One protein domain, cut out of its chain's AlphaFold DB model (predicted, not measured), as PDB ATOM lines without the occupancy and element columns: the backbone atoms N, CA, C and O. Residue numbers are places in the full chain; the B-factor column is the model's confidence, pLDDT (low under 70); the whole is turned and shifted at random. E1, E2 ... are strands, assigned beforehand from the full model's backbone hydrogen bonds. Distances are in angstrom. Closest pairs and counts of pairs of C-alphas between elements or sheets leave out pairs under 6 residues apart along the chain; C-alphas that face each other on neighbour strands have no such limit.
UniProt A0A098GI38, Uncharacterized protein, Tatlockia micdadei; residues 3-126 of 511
ATOM      1  N   LEU A   3      44.707  50.140 -55.334       88.75
ATOM      2  CA  LEU A   3      43.619  49.515 -54.595       88.75
ATOM      3  C   LEU A   3      43.258  50.419 -53.409       88.75
ATOM      4  O   LEU A   3      44.116  50.709 -52.578       88.75
ATOM      5  N   GLY A   4      42.001  50.854 -53.334       90.44
ATOM      6  CA  GLY A   4      41.528  51.856 -52.371       90.44
ATOM      7  C   GLY A   4      41.215  53.205 -53.036       90.44
ATOM      8  O   GLY A   4      41.079  53.249 -54.262       90.44
ATOM      9  N   PRO A   5      41.097  54.301 -52.264       94.81
ATOM     10  CA  PRO A   5      41.428  54.414 -50.841       94.81
ATOM     11  C   PRO A   5      40.374  53.807 -49.901       94.81
ATOM     12  O   PRO A   5      39.199  53.681 -50.248       94.81
ATOM     13  N   PHE A   6      40.814  53.428 -48.703       94.44
ATOM     14  CA  PHE A   6      39.997  52.856 -47.637       94.44
ATOM     15  C   PHE A   6      40.195  53.615 -46.326       94.44
ATOM     16  O   PHE A   6      41.311  54.027 -46.023       94.44
ATOM     17  N   TRP A   7      39.140  53.792 -45.538       95.19
ATOM     18  CA  TRP A   7      39.221  54.479 -44.249       95.19
ATOM     19  C   TRP A   7      39.594  53.506 -43.132       95.19
ATOM     20  O   TRP A   7      38.876  52.530 -42.919       95.19
ATOM     21  N   CYS A   8      40.675  53.779 -42.400       93.75
ATOM     22  CA  CYS A   8      41.062  53.070 -41.182       93.75
ATOM     23  C   CYS A   8      40.664  53.905 -39.957       93.75
ATOM     24  O   CYS A   8      41.333  54.888 -39.632       93.75
ATOM     25  N   GLU A   9      39.593  53.505 -39.262       91.25
ATOM     26  CA  GLU A   9      39.062  54.241 -38.100       91.25
ATOM     27  C   GLU A   9      40.079  54.301 -36.950       91.25
ATOM     28  O   GLU A   9      40.308  55.362 -36.371       91.25
ATOM     29  N   ARG A  10      40.748  53.172 -36.671       90.62
ATOM     30  CA  ARG A  10      41.757  53.046 -35.606       90.62
ATOM     31  C   ARG A  10      42.886  54.062 -35.772       90.62
ATOM     32  O   ARG A  10      43.274  54.730 -34.819       90.62
ATOM     33  N   ASP A  11      43.383  54.184 -37.000       92.69
ATOM     34  CA  ASP A  11      44.541  55.019 -37.317       92.69
ATOM     35  C   ASP A  11      44.132  56.425 -37.786       92.69
ATOM     36  O   ASP A  11      45.001  57.223 -38.140       92.69
ATOM     37  N   LYS A  12      42.821  56.716 -37.834       94.69
ATOM     38  CA  LYS A  12      42.226  57.960 -38.347       94.69
ATOM     39  C   LYS A  12      42.870  58.418 -39.659       94.69
ATOM     40  O   LYS A  12      43.324  59.559 -39.793       94.69
ATOM     41  N   SER A  13      42.971  57.495 -40.610       96.56
ATOM     42  CA  SER A  13      43.662  57.732 -41.878       96.56
ATOM     43  C   SER A  13      43.009  57.007 -43.043       96.56
ATOM     44  O   SER A  13      42.442  55.923 -42.893       96.56
ATOM     45  N   TRP A  14      43.129  57.597 -44.229       96.94
ATOM     46  CA  TRP A  14      42.926  56.869 -45.469       96.94
ATOM     47  C   TRP A  14      44.168  56.036 -45.777       96.94
ATOM     48  O   TRP A  14      45.290  56.504 -45.602       96.94
ATOM     49  N   VAL A  15      43.968  54.819 -46.273       96.69
ATOM     50  CA  VAL A  15      45.019  53.934 -46.776       96.69
ATOM     51  C   VAL A  15      44.692  53.503 -48.198       96.69
ATOM     52  O   VAL A  15      43.558  53.144 -48.512       96.69
ATOM     53  N   ARG A  16      45.688  53.507 -49.077       95.94
ATOM     54  CA  ARG A  16      45.606  52.872 -50.396       95.94
ATOM     55  C   ARG A  16      46.840  52.026 -50.644       95.94
ATOM     56  O   ARG A  16      47.885  52.241 -50.038       95.94
ATOM     57  N   PHE A  17      46.725  51.072 -51.553       93.69
ATOM     58  CA  PHE A  17      47.823  50.196 -51.931       93.69
ATOM     59  C   PHE A  17      48.175  50.421 -53.392       93.69
ATOM     60  O   PHE A  17      47.320  50.308 -54.270       93.69
ATOM     61  N   VAL A  18      49.438  50.734 -53.642       93.38
ATOM     62  CA  VAL A  18      49.985  51.023 -54.964       93.38
ATOM     63  C   VAL A  18      50.847  49.840 -55.386       93.38
ATOM     64  O   VAL A  18      51.792  49.462 -54.694       93.38
ATOM     65  N   TYR A  19      50.495  49.224 -56.512       88.88
ATOM     66  CA  TYR A  19      51.261  48.150 -57.137       88.88
ATOM     67  C   TYR A  19      52.056  48.691 -58.323       88.88
ATOM     68  O   TYR A  19      51.467  49.028 -59.361       88.88
ATOM     69  N   GLU A  20      53.376  48.732 -58.159       87.94
ATOM     70  CA  GLU A  20      54.351  49.231 -59.130       87.94
ATOM     71  C   GLU A  20      55.615  48.367 -59.096       87.94
ATOM     72  O   GLU A  20      56.095  47.999 -58.025       87.94
ATOM     73  N   ASN A  21      56.181  48.049 -60.265       87.94
ATOM     74  CA  ASN A  21      57.424  47.270 -60.386       87.94
ATOM     75  C   ASN A  21      57.409  45.954 -59.588       87.94
ATOM     76  O   ASN A  21      58.382  45.598 -58.930       87.94
ATOM     77  N   GLU A  22      56.278  45.245 -59.626       84.69
ATOM     78  CA  GLU A  22      56.053  43.985 -58.907       84.69
ATOM     79  C   GLU A  22      56.105  44.063 -57.371       84.69
ATOM     80  O   GLU A  22      56.069  43.022 -56.714       84.69
ATOM     81  N   ILE A  23      56.147  45.266 -56.794       83.94
ATOM     82  CA  ILE A  23      56.149  45.501 -55.349       83.94
ATOM     83  C   ILE A  23      54.862  46.241 -54.981       83.94
ATOM     84  O   ILE A  23      54.483  47.217 -55.629       83.94
ATOM     85  N   VAL A  24      54.184  45.788 -53.924       88.19
ATOM     86  CA  VAL A  24      53.086  46.556 -53.326       88.19
ATOM     87  C   VAL A  24      53.652  47.481 -52.255       88.19
ATOM     88  O   VAL A  24      54.422  47.055 -51.393       88.19
ATOM     89  N   LYS A  25      53.243  48.747 -52.285       93.06
ATOM     90  CA  LYS A  25      53.462  49.719 -51.212       93.06
ATOM     91  C   LYS A  25      52.112  50.198 -50.696       93.06
ATOM     92  O   LYS A  25      51.146  50.245 -51.454       93.06
ATOM     93  N   ALA A  26      52.038  50.535 -49.416       95.75
ATOM     94  CA  ALA A  26      50.895  51.251 -48.876       95.75
ATOM     95  C   ALA A  26      51.200  52.745 -48.914       95.75
ATOM     96  O   ALA A  26      52.349  53.152 -48.769       95.75
ATOM     97  N   GLU A  27      50.174  53.557 -49.074       97.62
ATOM     98  CA  GLU A  27      50.240  54.992 -48.861       97.62
ATOM     99  C   GLU A  27      49.146  55.365 -47.874       97.62
ATOM    100  O   GLU A  27      48.022  54.867 -47.983       97.62
ATOM    101  N   ILE A  28      49.479  56.214 -46.901       97.75
ATOM    102  CA  ILE A  28      48.526  56.693 -45.901       97.75
ATOM    103  C   ILE A  28      48.366  58.209 -45.963       97.75
ATOM    104  O   ILE A  28      49.332  58.929 -46.191       97.75
ATOM    105  N   ALA A  29      47.152  58.684 -45.723       97.81
ATOM    106  CA  ALA A  29      46.831  60.095 -45.569       97.81
ATOM    107  C   ALA A  29      46.097  60.267 -44.233       97.81
ATOM    108  O   ALA A  29      44.995  59.749 -44.047       97.81
ATOM    109  N   GLN A  30      46.735  60.933 -43.271       97.25
ATOM    110  CA  GLN A  30      46.207  61.096 -41.911       97.25
ATOM    111  C   GLN A  30      45.329  62.340 -41.820       97.25
ATOM    112  O   GLN A  30      45.520  63.275 -42.593       97.25
ATOM    113  N   ILE A  31      44.398  62.392 -40.863       96.12
ATOM    114  CA  ILE A  31      43.672  63.637 -40.564       96.12
ATOM    115  C   ILE A  31      44.666  64.778 -40.297       96.12
ATOM    116  O   ILE A  31      45.610  64.630 -39.518       96.12
ATOM    117  N   SER A  32      44.434  65.930 -40.925       95.19
ATOM    118  CA  SER A  32      45.215  67.137 -40.670       95.19
ATOM    119  C   SER A  32      44.986  67.642 -39.248       95.19
ATOM    120  O   SER A  32      43.855  67.781 -38.786       95.19
ATOM    121  N   SER A  33      46.068  68.001 -38.555       95.31
ATOM    122  CA  SER A  33      45.989  68.610 -37.222       95.31
ATOM    123  C   SER A  33      45.366  70.010 -37.228       95.31
ATOM    124  O   SER A  33      44.964  70.496 -36.173       95.31
ATOM    125  N   LYS A  34      45.291  70.662 -38.397       94.75
ATOM    126  CA  LYS A  34      44.733  72.014 -38.558       94.75
ATOM    127  C   LYS A  34      43.237  72.013 -38.856       94.75
ATOM    128  O   LYS A  34      42.536  72.913 -38.409       94.75
ATOM    129  N   ASP A  35      42.761  71.035 -39.623       92.94
ATOM    130  CA  ASP A  35      41.348  70.903 -39.978       92.94
ATOM    131  C   ASP A  35      40.977  69.412 -40.043       92.94
ATOM    132  O   ASP A  35      41.478  68.699 -40.918       92.94
ATOM    133  N   PRO A  36      40.097  68.920 -39.150       93.56
ATOM    134  CA  PRO A  36      39.743  67.507 -39.094       93.56
ATOM    135  C   PRO A  36      38.974  67.007 -40.327       93.56
ATOM    136  O   PRO A  36      38.773  65.804 -40.465       93.56
ATOM    137  N   ARG A  37      38.530  67.906 -41.217       92.50
ATOM    138  CA  ARG A  37      37.769  67.576 -42.433       92.50
ATOM    139  C   ARG A  37      38.656  67.226 -43.628       92.50
ATOM    140  O   ARG A  37      38.136  66.792 -44.654       92.50
ATOM    141  N   ILE A  38      39.969  67.425 -43.524       93.69
ATOM    142  CA  ILE A  38      40.930  67.156 -44.600       93.69
ATOM    143  C   ILE A  38      42.037  66.228 -44.115       93.69
ATOM    144  O   ILE A  38      42.320  66.144 -42.916       93.69
ATOM    145  N   THR A  39      42.703  65.558 -45.050       96.25
ATOM    146  CA  THR A  39      43.896  64.766 -44.750       96.25
ATOM    147  C   THR A  39      45.189  65.419 -45.226       96.25
ATOM    148  O   THR A  39      45.181  66.342 -46.033       96.25
ATOM    149  N   THR A  40      46.311  64.927 -44.708       96.56
ATOM    150  CA  THR A  40      47.657  65.197 -45.222       96.56
ATOM    151  C   THR A  40      47.861  64.567 -46.597       96.56
ATOM    152  O   THR A  40      47.094  63.692 -46.999       96.56
ATOM    153  N   ASP A  41      48.952  64.927 -47.273       96.88
ATOM    154  CA  ASP A  41      49.401  64.219 -48.473       96.88
ATOM    155  C   ASP A  41      49.682  62.737 -48.190       96.88
ATOM    156  O   ASP A  41      50.026  62.353 -47.065       96.88
ATOM    157  N   TRP A  42      49.579  61.920 -49.239       97.44
ATOM    158  CA  TRP A  42      49.916  60.501 -49.207       97.44
ATOM    159  C   TRP A  42      51.381  60.282 -48.814       97.44
ATOM    160  O   TRP A  42      52.296  60.761 -49.480       97.44
ATOM    161  N   GLN A  43      51.603  59.521 -47.742       97.56
ATOM    162  CA  GLN A  43      52.925  59.132 -47.259       97.56
ATOM    163  C   GLN A  43      53.152  57.632 -47.479       97.56
ATOM    164  O   GLN A  43      52.330  56.825 -47.027       97.56
ATOM    165  N   PRO A  44      54.246  57.224 -48.146       96.50
ATOM    166  CA  PRO A  44      54.509  55.821 -48.426       96.50
ATOM    167  C   PRO A  44      54.903  55.059 -47.157       96.50
ATOM    168  O   PRO A  44      55.724  55.503 -46.357       96.50
ATOM    169  N   ILE A  45      54.360  53.854 -47.016       95.44
ATOM    170  CA  ILE A  45      54.635  52.915 -45.935       95.44
ATOM    171  C   ILE A  45      54.969  51.543 -46.522       95.44
ATOM    172  O   ILE A  45      54.274  51.005 -47.384       95.44
ATOM    173  N   THR A  46      56.053  50.950 -46.024       89.50
ATOM    174  CA  THR A  46      56.568  49.654 -46.493       89.50
ATOM    175  C   THR A  46      56.023  48.457 -45.717       89.50
ATOM    176  O   THR A  46      56.128  47.327 -46.187       89.50
ATOM    177  N   ARG A  47      55.441  48.685 -44.534       92.06
ATOM    178  CA  ARG A  47      54.853  47.650 -43.676       92.06
ATOM    179  C   ARG A  47      53.729  48.215 -42.820       92.06
ATOM    180  O   ARG A  47      53.858  49.316 -42.294       92.06
ATOM    181  N   GLY A  48      52.667  47.452 -42.620       92.88
ATOM    182  CA  GLY A  48      51.576  47.872 -41.749       92.88
ATOM    183  C   GLY A  48      50.411  46.900 -41.766       92.88
ATOM    184  O   GLY A  48      50.372  45.969 -42.569       92.88
ATOM    185  N   ASN A  49      49.478  47.115 -40.849       91.38
ATOM    186  CA  ASN A  49      48.203  46.420 -40.806       91.38
ATOM    187  C   ASN A  49      47.101  47.464 -40.651       91.38
ATOM    188  O   ASN A  49      47.274  48.414 -39.893       91.38
ATOM    189  N   TRP A  50      45.990  47.292 -41.356       92.31
ATOM    190  CA  TRP A  50      44.886  48.245 -41.348       92.31
ATOM    191  C   TRP A  50      43.562  47.499 -41.261       92.31
ATOM    192  O   TRP A  50      43.296  46.595 -42.058       92.31
ATOM    193  N   HIS A  51      42.743  47.891 -40.288       89.69
ATOM    194  CA  HIS A  51      41.344  47.498 -40.201       89.69
ATOM    195  C   HIS A  51      40.527  48.612 -40.843       89.69
ATOM    196  O   HIS A  51      40.386  49.697 -40.278       89.69
ATOM    197  N   VAL A  52      40.075  48.365 -42.068       90.19
ATOM    198  CA  VAL A  52      39.384  49.371 -42.863       90.19
ATOM    199  C   VAL A  52      37.880  49.200 -42.747       90.19
ATOM    200  O   VAL A  52      37.378  48.079 -42.746       90.19
ATOM    201  N   SER A  53      37.173  50.320 -42.654       87.38
ATOM    202  CA  SER A  53      35.730  50.359 -42.416       87.38
ATOM    203  C   SER A  53      34.939  50.823 -43.633       87.38
ATOM    204  O   SER A  53      33.789  50.434 -43.783       87.38
ATOM    205  N   TYR A  54      35.531  51.639 -44.507       84.88
ATOM    206  CA  TYR A  54      34.872  52.163 -45.706       84.88
ATOM    207  C   TYR A  54      35.803  52.079 -46.903       84.88
ATOM    208  O   TYR A  54      36.975  52.438 -46.790       84.88
ATOM    209  N   ALA A  55      35.280  51.671 -48.055       85.06
ATOM    210  CA  ALA A  55      35.939  51.919 -49.328       85.06
ATOM    211  C   ALA A  55      35.447  53.239 -49.926       85.06
ATOM    212  O   ALA A  55      34.306  53.660 -49.715       85.06
ATOM    213  N   TYR A  56      36.308  53.892 -50.697       78.44
ATOM    214  CA  TYR A  56      35.959  55.111 -51.414       78.44
ATOM    215  C   TYR A  56      34.666  54.950 -52.236       78.44
ATOM    216  O   TYR A  56      34.497  53.963 -52.954       78.44
ATOM    217  N   LYS A  57      33.758  55.932 -52.123       79.00
ATOM    218  CA  LYS A  57      32.418  55.980 -52.753       79.00
ATOM    219  C   LYS A  57      31.412  54.903 -52.311       79.00
ATOM    220  O   LYS A  57      30.296  54.895 -52.828       79.00
ATOM    221  N   GLN A  58      31.739  54.034 -51.356       85.31
ATOM    222  CA  GLN A  58      30.765  53.096 -50.787       85.31
ATOM    223  C   GLN A  58      30.055  53.715 -49.582       85.31
ATOM    224  O   GLN A  58      30.698  54.124 -48.621       85.31
ATOM    225  N   GLN A  59      28.722  53.790 -49.634       83.25
ATOM    226  CA  GLN A  59      27.913  54.352 -48.544       83.25
ATOM    227  C   GLN A  59      27.871  53.435 -47.315       83.25
ATOM    228  O   GLN A  59      27.799  53.918 -46.187       83.25
ATOM    229  N   GLU A  60      27.937  52.123 -47.536       86.31
ATOM    230  CA  GLU A  60      27.913  51.118 -46.478       86.31
ATOM    231  C   GLU A  60      29.324  50.814 -45.971       86.31
ATOM    232  O   GLU A  60      30.296  50.820 -46.729       86.31
ATOM    233  N   ALA A  61      29.431  50.542 -44.670       83.88
ATOM    234  CA  ALA A  61      30.680  50.104 -44.073       83.88
ATOM    235  C   ALA A  61      31.012  48.684 -44.547       83.88
ATOM    236  O   ALA A  61      30.217  47.759 -44.372       83.88
ATOM    237  N   VAL A  62      32.207  48.502 -45.103       77.56
ATOM    238  CA  VAL A  62      32.713  47.201 -45.541       77.56
ATOM    239  C   VAL A  62      33.953  46.884 -44.707       77.56
ATOM    240  O   VAL A  62      35.038  47.376 -45.018       77.56
ATOM    241  N   PRO A  63      33.813  46.111 -43.611       81.69
ATOM    242  CA  PRO A  63      34.931  45.804 -42.733       81.69
ATOM    243  C   PRO A  63      35.910  44.860 -43.437       81.69
ATOM    244  O   PRO A  63      35.552  43.749 -43.833       81.69
ATOM    245  N   GLY A  64      37.158  45.293 -43.578       83.75
ATOM    246  CA  GLY A  64      38.231  44.522 -44.200       83.75
ATOM    247  C   GLY A  64      39.525  44.621 -43.411       83.75
ATOM    248  O   GLY A  64      39.799  45.631 -42.766       83.75
ATOM    249  N   PHE A  65      40.348  43.579 -43.473       85.50
ATOM    250  CA  PHE A  65      41.684  43.596 -42.890       85.50
ATOM    251  C   PHE A  65      42.719  43.501 -43.995       85.50
ATOM    252  O   PHE A  65      42.648  42.604 -44.833       85.50
ATOM    253  N   TYR A  66      43.697  44.398 -43.951       88.69
ATOM    254  CA  TYR A  66      44.843  44.422 -44.849       88.69
ATOM    255  C   TYR A  66      46.138  44.330 -44.049       88.69
ATOM    256  O   TYR A  66      46.287  45.010 -43.036       88.69
ATOM    257  N   VAL A  67      47.093  43.528 -44.515       89.19
ATOM    258  CA  VAL A  67      48.452  43.442 -43.962       89.19
ATOM    259  C   VAL A  67      49.448  43.554 -45.108       89.19
ATOM    260  O   VAL A  67      49.391  42.775 -46.055       89.19
ATOM    261  N   LEU A  68      50.373  44.508 -45.021       89.56
ATOM    262  CA  LEU A  68      51.497  44.650 -45.944       89.56
ATOM    263  C   LEU A  68      52.782  44.205 -45.245       89.56
ATOM    264  O   LEU A  68      53.181  44.798 -44.238       89.56
ATOM    265  N   ARG A  69      53.444  43.186 -45.797       85.81
ATOM    266  CA  ARG A  69      54.708  42.651 -45.277       85.81
ATOM    267  C   ARG A  69      55.610  42.240 -46.434       85.81
ATOM    268  O   ARG A  69      55.167  41.533 -47.333       85.81
ATOM    269  N   ASP A  70      56.857  42.704 -46.411       85.62
ATOM    270  CA  ASP A  70      57.892  42.359 -47.395       85.62
ATOM    271  C   ASP A  70      57.459  42.596 -48.861       85.62
ATOM    272  O   ASP A  70      57.765  41.817 -49.759       85.62
ATOM    273  N   GLY A  71      56.706  43.679 -49.106       84.12
ATOM    274  CA  GLY A  71      56.193  44.041 -50.435       84.12
ATOM    275  C   GLY A  71      54.994  43.214 -50.917       84.12
ATOM    276  O   GLY A  71      54.562  43.383 -52.060       84.12
ATOM    277  N   VAL A  72      54.444  42.346 -50.060       82.12
ATOM    278  CA  VAL A  72      53.282  41.490 -50.336       82.12
ATOM    279  C   VAL A  72      52.079  41.971 -49.526       82.12
ATOM    280  O   VAL A  72      52.157  42.111 -48.303       82.12
ATOM    281  N   LEU A  73      50.960  42.217 -50.212       84.38
ATOM    282  CA  LEU A  73      49.692  42.608 -49.596       84.38
ATOM    283  C   LEU A  73      48.787  41.391 -49.392       84.38
ATOM    284  O   LEU A  73      48.426  40.700 -50.346       84.38
ATOM    285  N   TYR A  74      48.377  41.186 -48.148       82.75
ATOM    286  CA  TYR A  74      47.414  40.181 -47.720       82.75
ATOM    287  C   TYR A  74      46.112  40.883 -47.333       82.75
ATOM    288  O   TYR A  74      46.156  41.928 -46.683       82.75
ATOM    289  N   PHE A  75      44.957  40.323 -47.697       81.50
ATOM    290  CA  PHE A  75      43.659  40.853 -47.275       81.50
ATOM    291  C   PHE A  75      42.637  39.748 -46.990       81.50
ATOM    292  O   PHE A  75      42.775  38.626 -47.487       81.50
ATOM    293  N   THR A  76      41.634  40.054 -46.165       75.81
ATOM    294  CA  THR A  76      40.503  39.156 -45.871       75.81
ATOM    295  C   THR A  76      39.373  39.350 -46.881       75.81
ATOM    296  O   THR A  76      39.177  40.451 -47.383       75.81
ATOM    297  N   ASP A  77      38.567  38.321 -47.142       66.88
ATOM    298  CA  ASP A  77      37.417  38.332 -48.069       66.88
ATOM    299  C   ASP A  77      36.214  39.170 -47.583       66.88
ATOM    300  O   ASP A  77      35.073  38.899 -47.950       66.88
ATOM    301  N   TRP A  78      36.463  40.189 -46.755       62.16
ATOM    302  CA  TRP A  78      35.451  41.060 -46.151       62.16
ATOM    303  C   TRP A  78      34.428  40.320 -45.266       62.16
ATOM    304  O   TRP A  78      33.392  40.877 -44.910       62.16
ATOM    305  N   ASN A  79      34.719  39.071 -44.868       59.22
ATOM    306  CA  ASN A  79      33.906  38.298 -43.934       59.22
ATOM    307  C   ASN A  79      34.603  38.177 -42.563       59.22
ATOM    308  O   ASN A  79      35.407  37.266 -42.346       59.22
ATOM    309  N   PRO A  80      34.279  39.050 -41.590       48.97
ATOM    310  CA  PRO A  80      34.967  39.085 -40.299       48.97
ATOM    311  C   PRO A  80      34.754  37.821 -39.445       48.97
ATOM    312  O   PRO A  80      35.479  37.621 -38.474       48.97
ATOM    313  N   ASN A  81      33.781  36.963 -39.784       44.59
ATOM    314  CA  ASN A  81      33.444  35.757 -39.020       44.59
ATOM    315  C   ASN A  81      34.186  34.496 -39.501       44.59
ATOM    316  O   ASN A  81      34.083  33.447 -38.866       44.59
ATOM    317  N   ARG A  82      34.946  34.573 -40.603       46.22
ATOM    318  CA  ARG A  82      35.747  33.462 -41.142       46.22
ATOM    319  C   ARG A  82      37.241  33.693 -40.924       46.22
ATOM    320  O   ARG A  82      38.031  33.739 -41.857       46.22
ATOM    321  N   VAL A  83      37.651  33.786 -39.660       44.22
ATOM    322  CA  VAL A  83      39.082  33.688 -39.300       44.22
ATOM    323  C   VAL A  83      39.571  32.227 -39.401       44.22
ATOM    324  O   VAL A  83      40.766  31.957 -39.504       44.22
ATOM    325  N   THR A  84      38.652  31.259 -39.465       37.97
ATOM    326  CA  THR A  84      38.931  29.850 -39.769       37.97
ATOM    327  C   THR A  84      38.936  29.612 -41.279       37.97
ATOM    328  O   THR A  84      37.931  29.246 -41.885       37.97
ATOM    329  N   GLY A  85      40.102  29.815 -41.887       41.25
ATOM    330  CA  GLY A  85      40.313  29.593 -43.319       41.25
ATOM    331  C   GLY A  85      40.283  30.892 -44.107       41.25
ATOM    332  O   GLY A  85      39.424  31.097 -44.958       41.25
ATOM    333  N   ILE A  86      41.252  31.761 -43.823       38.88
ATOM    334  CA  ILE A  86      41.566  32.925 -44.645       38.88
ATOM    335  C   ILE A  86      41.889  32.385 -46.042       38.88
ATOM    336  O   ILE A  86      42.944  31.799 -46.247       38.88
ATOM    337  N   ASN A  87      40.989  32.528 -47.012       40.72
ATOM    338  CA  ASN A  87      41.372  32.446 -48.415       40.72
ATOM    339  C   ASN A  87      42.030  33.787 -48.729       40.72
ATOM    340  O   ASN A  87      41.362  34.718 -49.175       40.72
ATOM    341  N   ALA A  88      43.326  33.916 -48.425       41.41
ATOM    342  CA  ALA A  88      44.089  35.085 -48.840       41.41
ATOM    343  C   ALA A  88      44.087  35.076 -50.369       41.41
ATOM    344  O   ALA A  88      44.816  34.320 -51.014       41.41
ATOM    345  N   SER A  89      43.212  35.875 -50.964       45.38
ATOM    346  CA  SER A  89      43.242  36.132 -52.391       45.38
ATOM    347  C   SER A  89      44.423  37.066 -52.612       45.38
ATOM    348  O   SER A  89      44.300  38.276 -52.580       45.38
ATOM    349  N   VAL A  90      45.624  36.510 -52.749       50.59
ATOM    350  CA  VAL A  90      46.821  37.301 -53.058       50.59
ATOM    351  C   VAL A  90      46.582  38.015 -54.392       50.59
ATOM    352  O   VAL A  90      46.149  37.381 -55.359       50.59
ATOM    353  N   LEU A  91      46.874  39.317 -54.470       45.81
ATOM    354  CA  LEU A  91      46.996  40.026 -55.747       45.81
ATOM    355  C   LEU A  91      48.149  39.353 -56.514       45.81
ATOM    356  O   LEU A  91      49.323  39.539 -56.202       45.81
ATOM    357  N   LYS A  92      47.790  38.432 -57.418       47.06
ATOM    358  CA  LYS A  92      48.695  37.445 -58.016       47.06
ATOM    359  C   LYS A  92      49.817  38.126 -58.800       47.06
ATOM    360  O   LYS A  92      49.579  38.665 -59.878       47.06
ATOM    361  N   LYS A  93      51.059  37.966 -58.337       41.03
ATOM    362  CA  LYS A  93      52.209  37.910 -59.246       41.03
ATOM    363  C   LYS A  93      52.042  36.669 -60.129       41.03
ATOM    364  O   LYS A  93      51.660  35.603 -59.633       41.03
ATOM    365  N   SER A  94      52.296  36.788 -61.431       39.44
ATOM    366  CA  SER A  94      52.344  35.620 -62.320       39.44
ATOM    367  C   SER A  94      53.352  34.604 -61.761       39.44
ATOM    368  O   SER A  94      54.490  34.966 -61.470       39.44
ATOM    369  N   GLY A  95      52.925  33.355 -61.548       42.12
ATOM    370  CA  GLY A  95      53.782  32.269 -61.049       42.12
ATOM    371  C   GLY A  95      53.736  31.978 -59.540       42.12
ATOM    372  O   GLY A  95      54.471  31.106 -59.085       42.12
ATOM    373  N   TRP A  96      52.887  32.644 -58.752       42.78
ATOM    374  CA  TRP A  96      52.713  32.314 -57.329       42.78
ATOM    375  C   TRP A  96      51.644  31.229 -57.101       42.78
ATOM    376  O   TRP A  96      50.479  31.390 -57.472       42.78
ATOM    377  N   PHE A  97      52.041  30.125 -56.461       42.41
ATOM    378  CA  PHE A  97      51.139  29.115 -55.888       42.41
ATOM    379  C   PHE A  97      50.454  29.672 -54.623       42.41
ATOM    380  O   PHE A  97      50.992  30.607 -54.025       42.41
ATOM    381  N   PRO A  98      49.285  29.146 -54.193       48.00
ATOM    382  CA  PRO A  98      48.630  29.611 -52.970       48.00
ATOM    383  C   PRO A  98      49.607  29.521 -51.792       48.00
ATOM    384  O   PRO A  98      50.055  28.432 -51.426       48.00
ATOM    385  N   TYR A  99      49.972  30.680 -51.237       45.88
ATOM    386  CA  TYR A  99      50.796  30.778 -50.036       45.88
ATOM    387  C   TYR A  99      50.122  29.934 -48.947       45.88
ATOM    388  O   TYR A  99      48.918  30.058 -48.727       45.88
ATOM    389  N   ASN A 100      50.851  29.014 -48.312       52.12
ATOM    390  CA  ASN A 100      50.256  28.120 -47.322       52.12
ATOM    391  C   ASN A 100      50.069  28.876 -46.000       52.12
ATOM    392  O   ASN A 100      50.948  28.877 -45.137       52.12
ATOM    393  N   ILE A 101      48.912  29.522 -45.858       52.16
ATOM    394  CA  ILE A 101      48.535  30.389 -44.727       52.16
ATOM    395  C   ILE A 101      48.584  29.640 -43.383       52.16
ATOM    396  O   ILE A 101      48.685  30.262 -42.330       52.16
ATOM    397  N   LEU A 102      48.587  28.302 -43.398       52.75
ATOM    398  CA  LEU A 102      48.705  27.477 -42.194       52.75
ATOM    399  C   LEU A 102      50.098  27.523 -41.539       52.75
ATOM    400  O   LEU A 102      50.206  27.174 -40.368       52.75
ATOM    401  N   LYS A 103      51.160  27.924 -42.257       59.66
ATOM    402  CA  LYS A 103      52.529  28.005 -41.700       59.66
ATOM    403  C   LYS A 103      52.930  29.400 -41.216       59.66
ATOM    404  O   LYS A 103      53.731  29.496 -40.294       59.66
ATOM    405  N   ASP A 104      52.401  30.451 -41.832       67.12
ATOM    406  CA  ASP A 104      52.737  31.847 -41.532       67.12
ATOM    407  C   ASP A 104      51.494  32.699 -41.813       67.12
ATOM    408  O   ASP A 104      51.316  33.231 -42.908       67.12
ATOM    409  N   ASN A 105      50.563  32.718 -40.855       72.19
ATOM    410  CA  ASN A 105      49.353  33.526 -40.956       72.19
ATOM    411  C   ASN A 105      49.737  34.999 -40.715       72.19
ATOM    412  O   ASN A 105      50.049  35.348 -39.575       72.19
ATOM    413  N   PRO A 106      49.675  35.881 -41.730       73.00
ATOM    414  CA  PRO A 106      50.064  37.283 -41.577       73.00
ATOM    415  C   PRO A 106      49.128  38.056 -40.636       73.00
ATOM    416  O   PRO A 106      49.451  39.170 -40.239       73.00
ATOM    417  N   PHE A 107      47.993  37.458 -40.261       74.69
ATOM    418  CA  PHE A 107      47.027  38.007 -39.320       74.69
ATOM    419  C   PHE A 107      47.161  37.428 -37.894       74.69
ATOM    420  O   PHE A 107      46.306  37.686 -37.046       74.69
ATOM    421  N   ILE A 108      48.198  36.629 -37.596       73.00
ATOM    422  CA  ILE A 108      48.426  36.093 -36.241       73.00
ATOM    423  C   ILE A 108      48.556  37.237 -35.227       73.00
ATOM    424  O   ILE A 108      49.335  38.167 -35.412       73.00
ATOM    425  N   GLY A 109      47.780  37.158 -34.142       68.94
ATOM    426  CA  GLY A 109      47.766  38.166 -33.079       68.94
ATOM    427  C   GLY A 109      46.822  39.349 -33.313       68.94
ATOM    428  O   GLY A 109      46.657  40.159 -32.404       68.94
ATOM    429  N   HIS A 110      46.152  39.439 -34.467       68.62
ATOM    430  CA  HIS A 110      45.136  40.465 -34.692       68.62
ATOM    431  C   HIS A 110      43.819  40.089 -34.012       68.62
ATOM    432  O   HIS A 110      43.149  39.132 -34.399       68.62
ATOM    433  N   GLN A 111      43.444  40.853 -32.988       66.69
ATOM    434  CA  GLN A 111      42.110  40.789 -32.401       66.69
ATOM    435  C   GLN A 111      41.188  41.738 -33.161       66.69
ATOM    436  O   GLN A 111      41.599  42.825 -33.565       66.69
ATOM    437  N   LYS A 112      39.937  41.317 -33.368       67.75
ATOM    438  CA  LYS A 112      38.889  42.212 -33.857       67.75
ATOM    439  C   LYS A 112      38.672  43.264 -32.774       67.75
ATOM    440  O   LYS A 112      38.049  42.973 -31.759       67.75
ATOM    441  N   GLU A 113      39.244  44.445 -32.963       67.06
ATOM    442  CA  GLU A 113      38.994  45.572 -32.073       67.06
ATOM    443  C   GLU A 113      37.501  45.911 -32.144       67.06
ATOM    444  O   GLU A 113      36.931  46.055 -33.232       67.06
ATOM    445  N   GLU A 114      36.848  45.990 -30.985       68.62
ATOM    446  CA  GLU A 114      35.486  46.506 -30.886       68.62
ATOM    447  C   GLU A 114      35.533  48.003 -31.189       68.62
ATOM    448  O   GLU A 114      35.771  48.831 -30.312       68.62
ATOM    449  N   VAL A 115      35.368  48.359 -32.461       65.75
ATOM    450  CA  VAL A 115      35.286  49.761 -32.864       65.75
ATOM    451  C   VAL A 115      33.974  50.316 -32.319       65.75
ATOM    452  O   VAL A 115      32.892  50.023 -32.835       65.75
ATOM    453  N   SER A 116      34.067  51.078 -31.231       65.94
ATOM    454  CA  SER A 116      32.936  51.714 -30.567       65.94
ATOM    455  C   SER A 116      32.382  52.824 -31.463       65.94
ATOM    456  O   SER A 116      32.767  53.983 -31.344       65.94
ATOM    457  N   THR A 117      31.447  52.459 -32.342       82.62
ATOM    458  CA  THR A 117      30.725  53.327 -33.294       82.62
ATOM    459  C   THR A 117      31.580  53.829 -34.463       82.62
ATOM    460  O   THR A 117      32.441  54.685 -34.308       82.62
ATOM    461  N   LEU A 118      31.308  53.312 -35.665       86.75
ATOM    462  CA  LEU A 118      31.904  53.819 -36.902       86.75
ATOM    463  C   LEU A 118      31.367  55.218 -37.220       86.75
ATOM    464  O   LEU A 118      30.157  55.443 -37.150       86.75
ATOM    465  N   LEU A 119      32.251  56.135 -37.623       87.62
ATOM    466  CA  LEU A 119      31.835  57.421 -38.181       87.62
ATOM    467  C   LEU A 119      31.000  57.190 -39.446       87.62
ATOM    468  O   LEU A 119      31.353  56.311 -40.233       87.62
ATOM    469  N   PRO A 120      29.913  57.944 -39.684       89.94
ATOM    470  CA  PRO A 120      29.184  57.854 -40.945       89.94
ATOM    471  C   PRO A 120      30.076  58.322 -42.103       89.94
ATOM    472  O   PRO A 120      30.885  59.231 -41.929       89.94
ATOM    473  N   ASN A 121      29.895  57.749 -43.299       87.75
ATOM    474  CA  ASN A 121      30.725  58.061 -44.471       87.75
ATOM    475  C   ASN A 121      30.803  59.578 -44.765       87.75
ATOM    476  O   ASN A 121      31.873  60.106 -45.049       87.75
ATOM    477  N   THR A 122      29.695  60.306 -44.592       90.06
ATOM    478  CA  THR A 122      29.614  61.764 -44.799       90.06
ATOM    479  C   THR A 122      30.438  62.592 -43.810       90.06
ATOM    480  O   THR A 122      30.644  63.778 -44.047       90.06
ATOM    481  N   ALA A 123      30.867  62.003 -42.691       92.69
ATOM    482  CA  ALA A 123      31.713  62.649 -41.689       92.69
ATOM    483  C   ALA A 123      33.203  62.304 -41.854       92.69
ATOM    484  O   ALA A 123      34.023  62.792 -41.075       92.69
ATOM    485  N   LEU A 124      33.564  61.465 -42.832       93.88
ATOM    486  CA  LEU A 124      34.958  61.129 -43.100       93.88
ATOM    487  C   LEU A 124      35.694  62.324 -43.728       93.88
ATOM    488  O   LEU A 124      35.101  63.071 -44.510       93.88
ATOM    489  N   PRO A 125      36.990  62.509 -43.425       95.00
ATOM    490  CA  PRO A 125      37.785  63.567 -44.037       95.00
ATOM    491  C   PRO A 125      37.941  63.333 -45.544       95.00
ATOM    492  O   PRO A 125      37.981  62.191 -46.005       95.00
ATOM    493  N   LEU A 126      38.083  64.406 -46.321       95.19
ATOM    494  CA  LEU A 126      38.361  64.304 -47.754       95.19
ATOM    495  C   LEU A 126      39.735  63.666 -47.987       95.19
ATOM    496  O   LEU A 126      40.709  64.046 -47.340       95.19
TER     497      LEU A 126
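This is residues 3 to 126 of the 511 residues of an uncharacterized protein of Tatlockia micdadei (UniProt A0A098GI38). Little of the domain is regular structure: one strongly twisted sheet folds back on itself, E4 E3 E2 E1 facing E6 E7 with E5 as hinge, and residues 76 to 126, with no named element, wind round one side. The 124 printed residues, 43 in strands E1 to E7, are all strand by class, without a named helix; the antiparallel sheet runs E4 E3 E2 E1 E5 E6 E7. It is compact, radius of gyration of the C-alphas 14.9 A, spanning 45 by 34 by 24 A.

E1, residues 3 to 8, E2, 13 to 20, E3, 23 to 30, and E4, 43 to 45, form a meander, each strand the antiparallel neighbour of the one before; within hydrogen-bond range are N 6 and O 15, 2.8 A, N 18 and O 25, 2.8 A, and N 45 and O 26, 2.8 A. E5, 48 to 55, E6, 64 to 69, and E7, 72 to 75, form another, with N 50 and O 66, 2.8 A, and N 74 and O 67, 2.8 A. E5 bends by 65 degrees at residue 52 and is antiparallel to E1, with N 7 and O 54, 2.8 A. The closest C-alphas of E3 and E7 are Val 24 and Val 72, 5.9 A.

E1 begins at C-alpha 3 (43.619, 49.515, -54.595); E7 ends at C-alpha 75 (43.659, 40.853, -47.275). E3 is 22.9 A long.

The printed part has no cut; E3 to E4 is a long link. pLDDT is under 70 at residues 77 to 104 and 109 to 116.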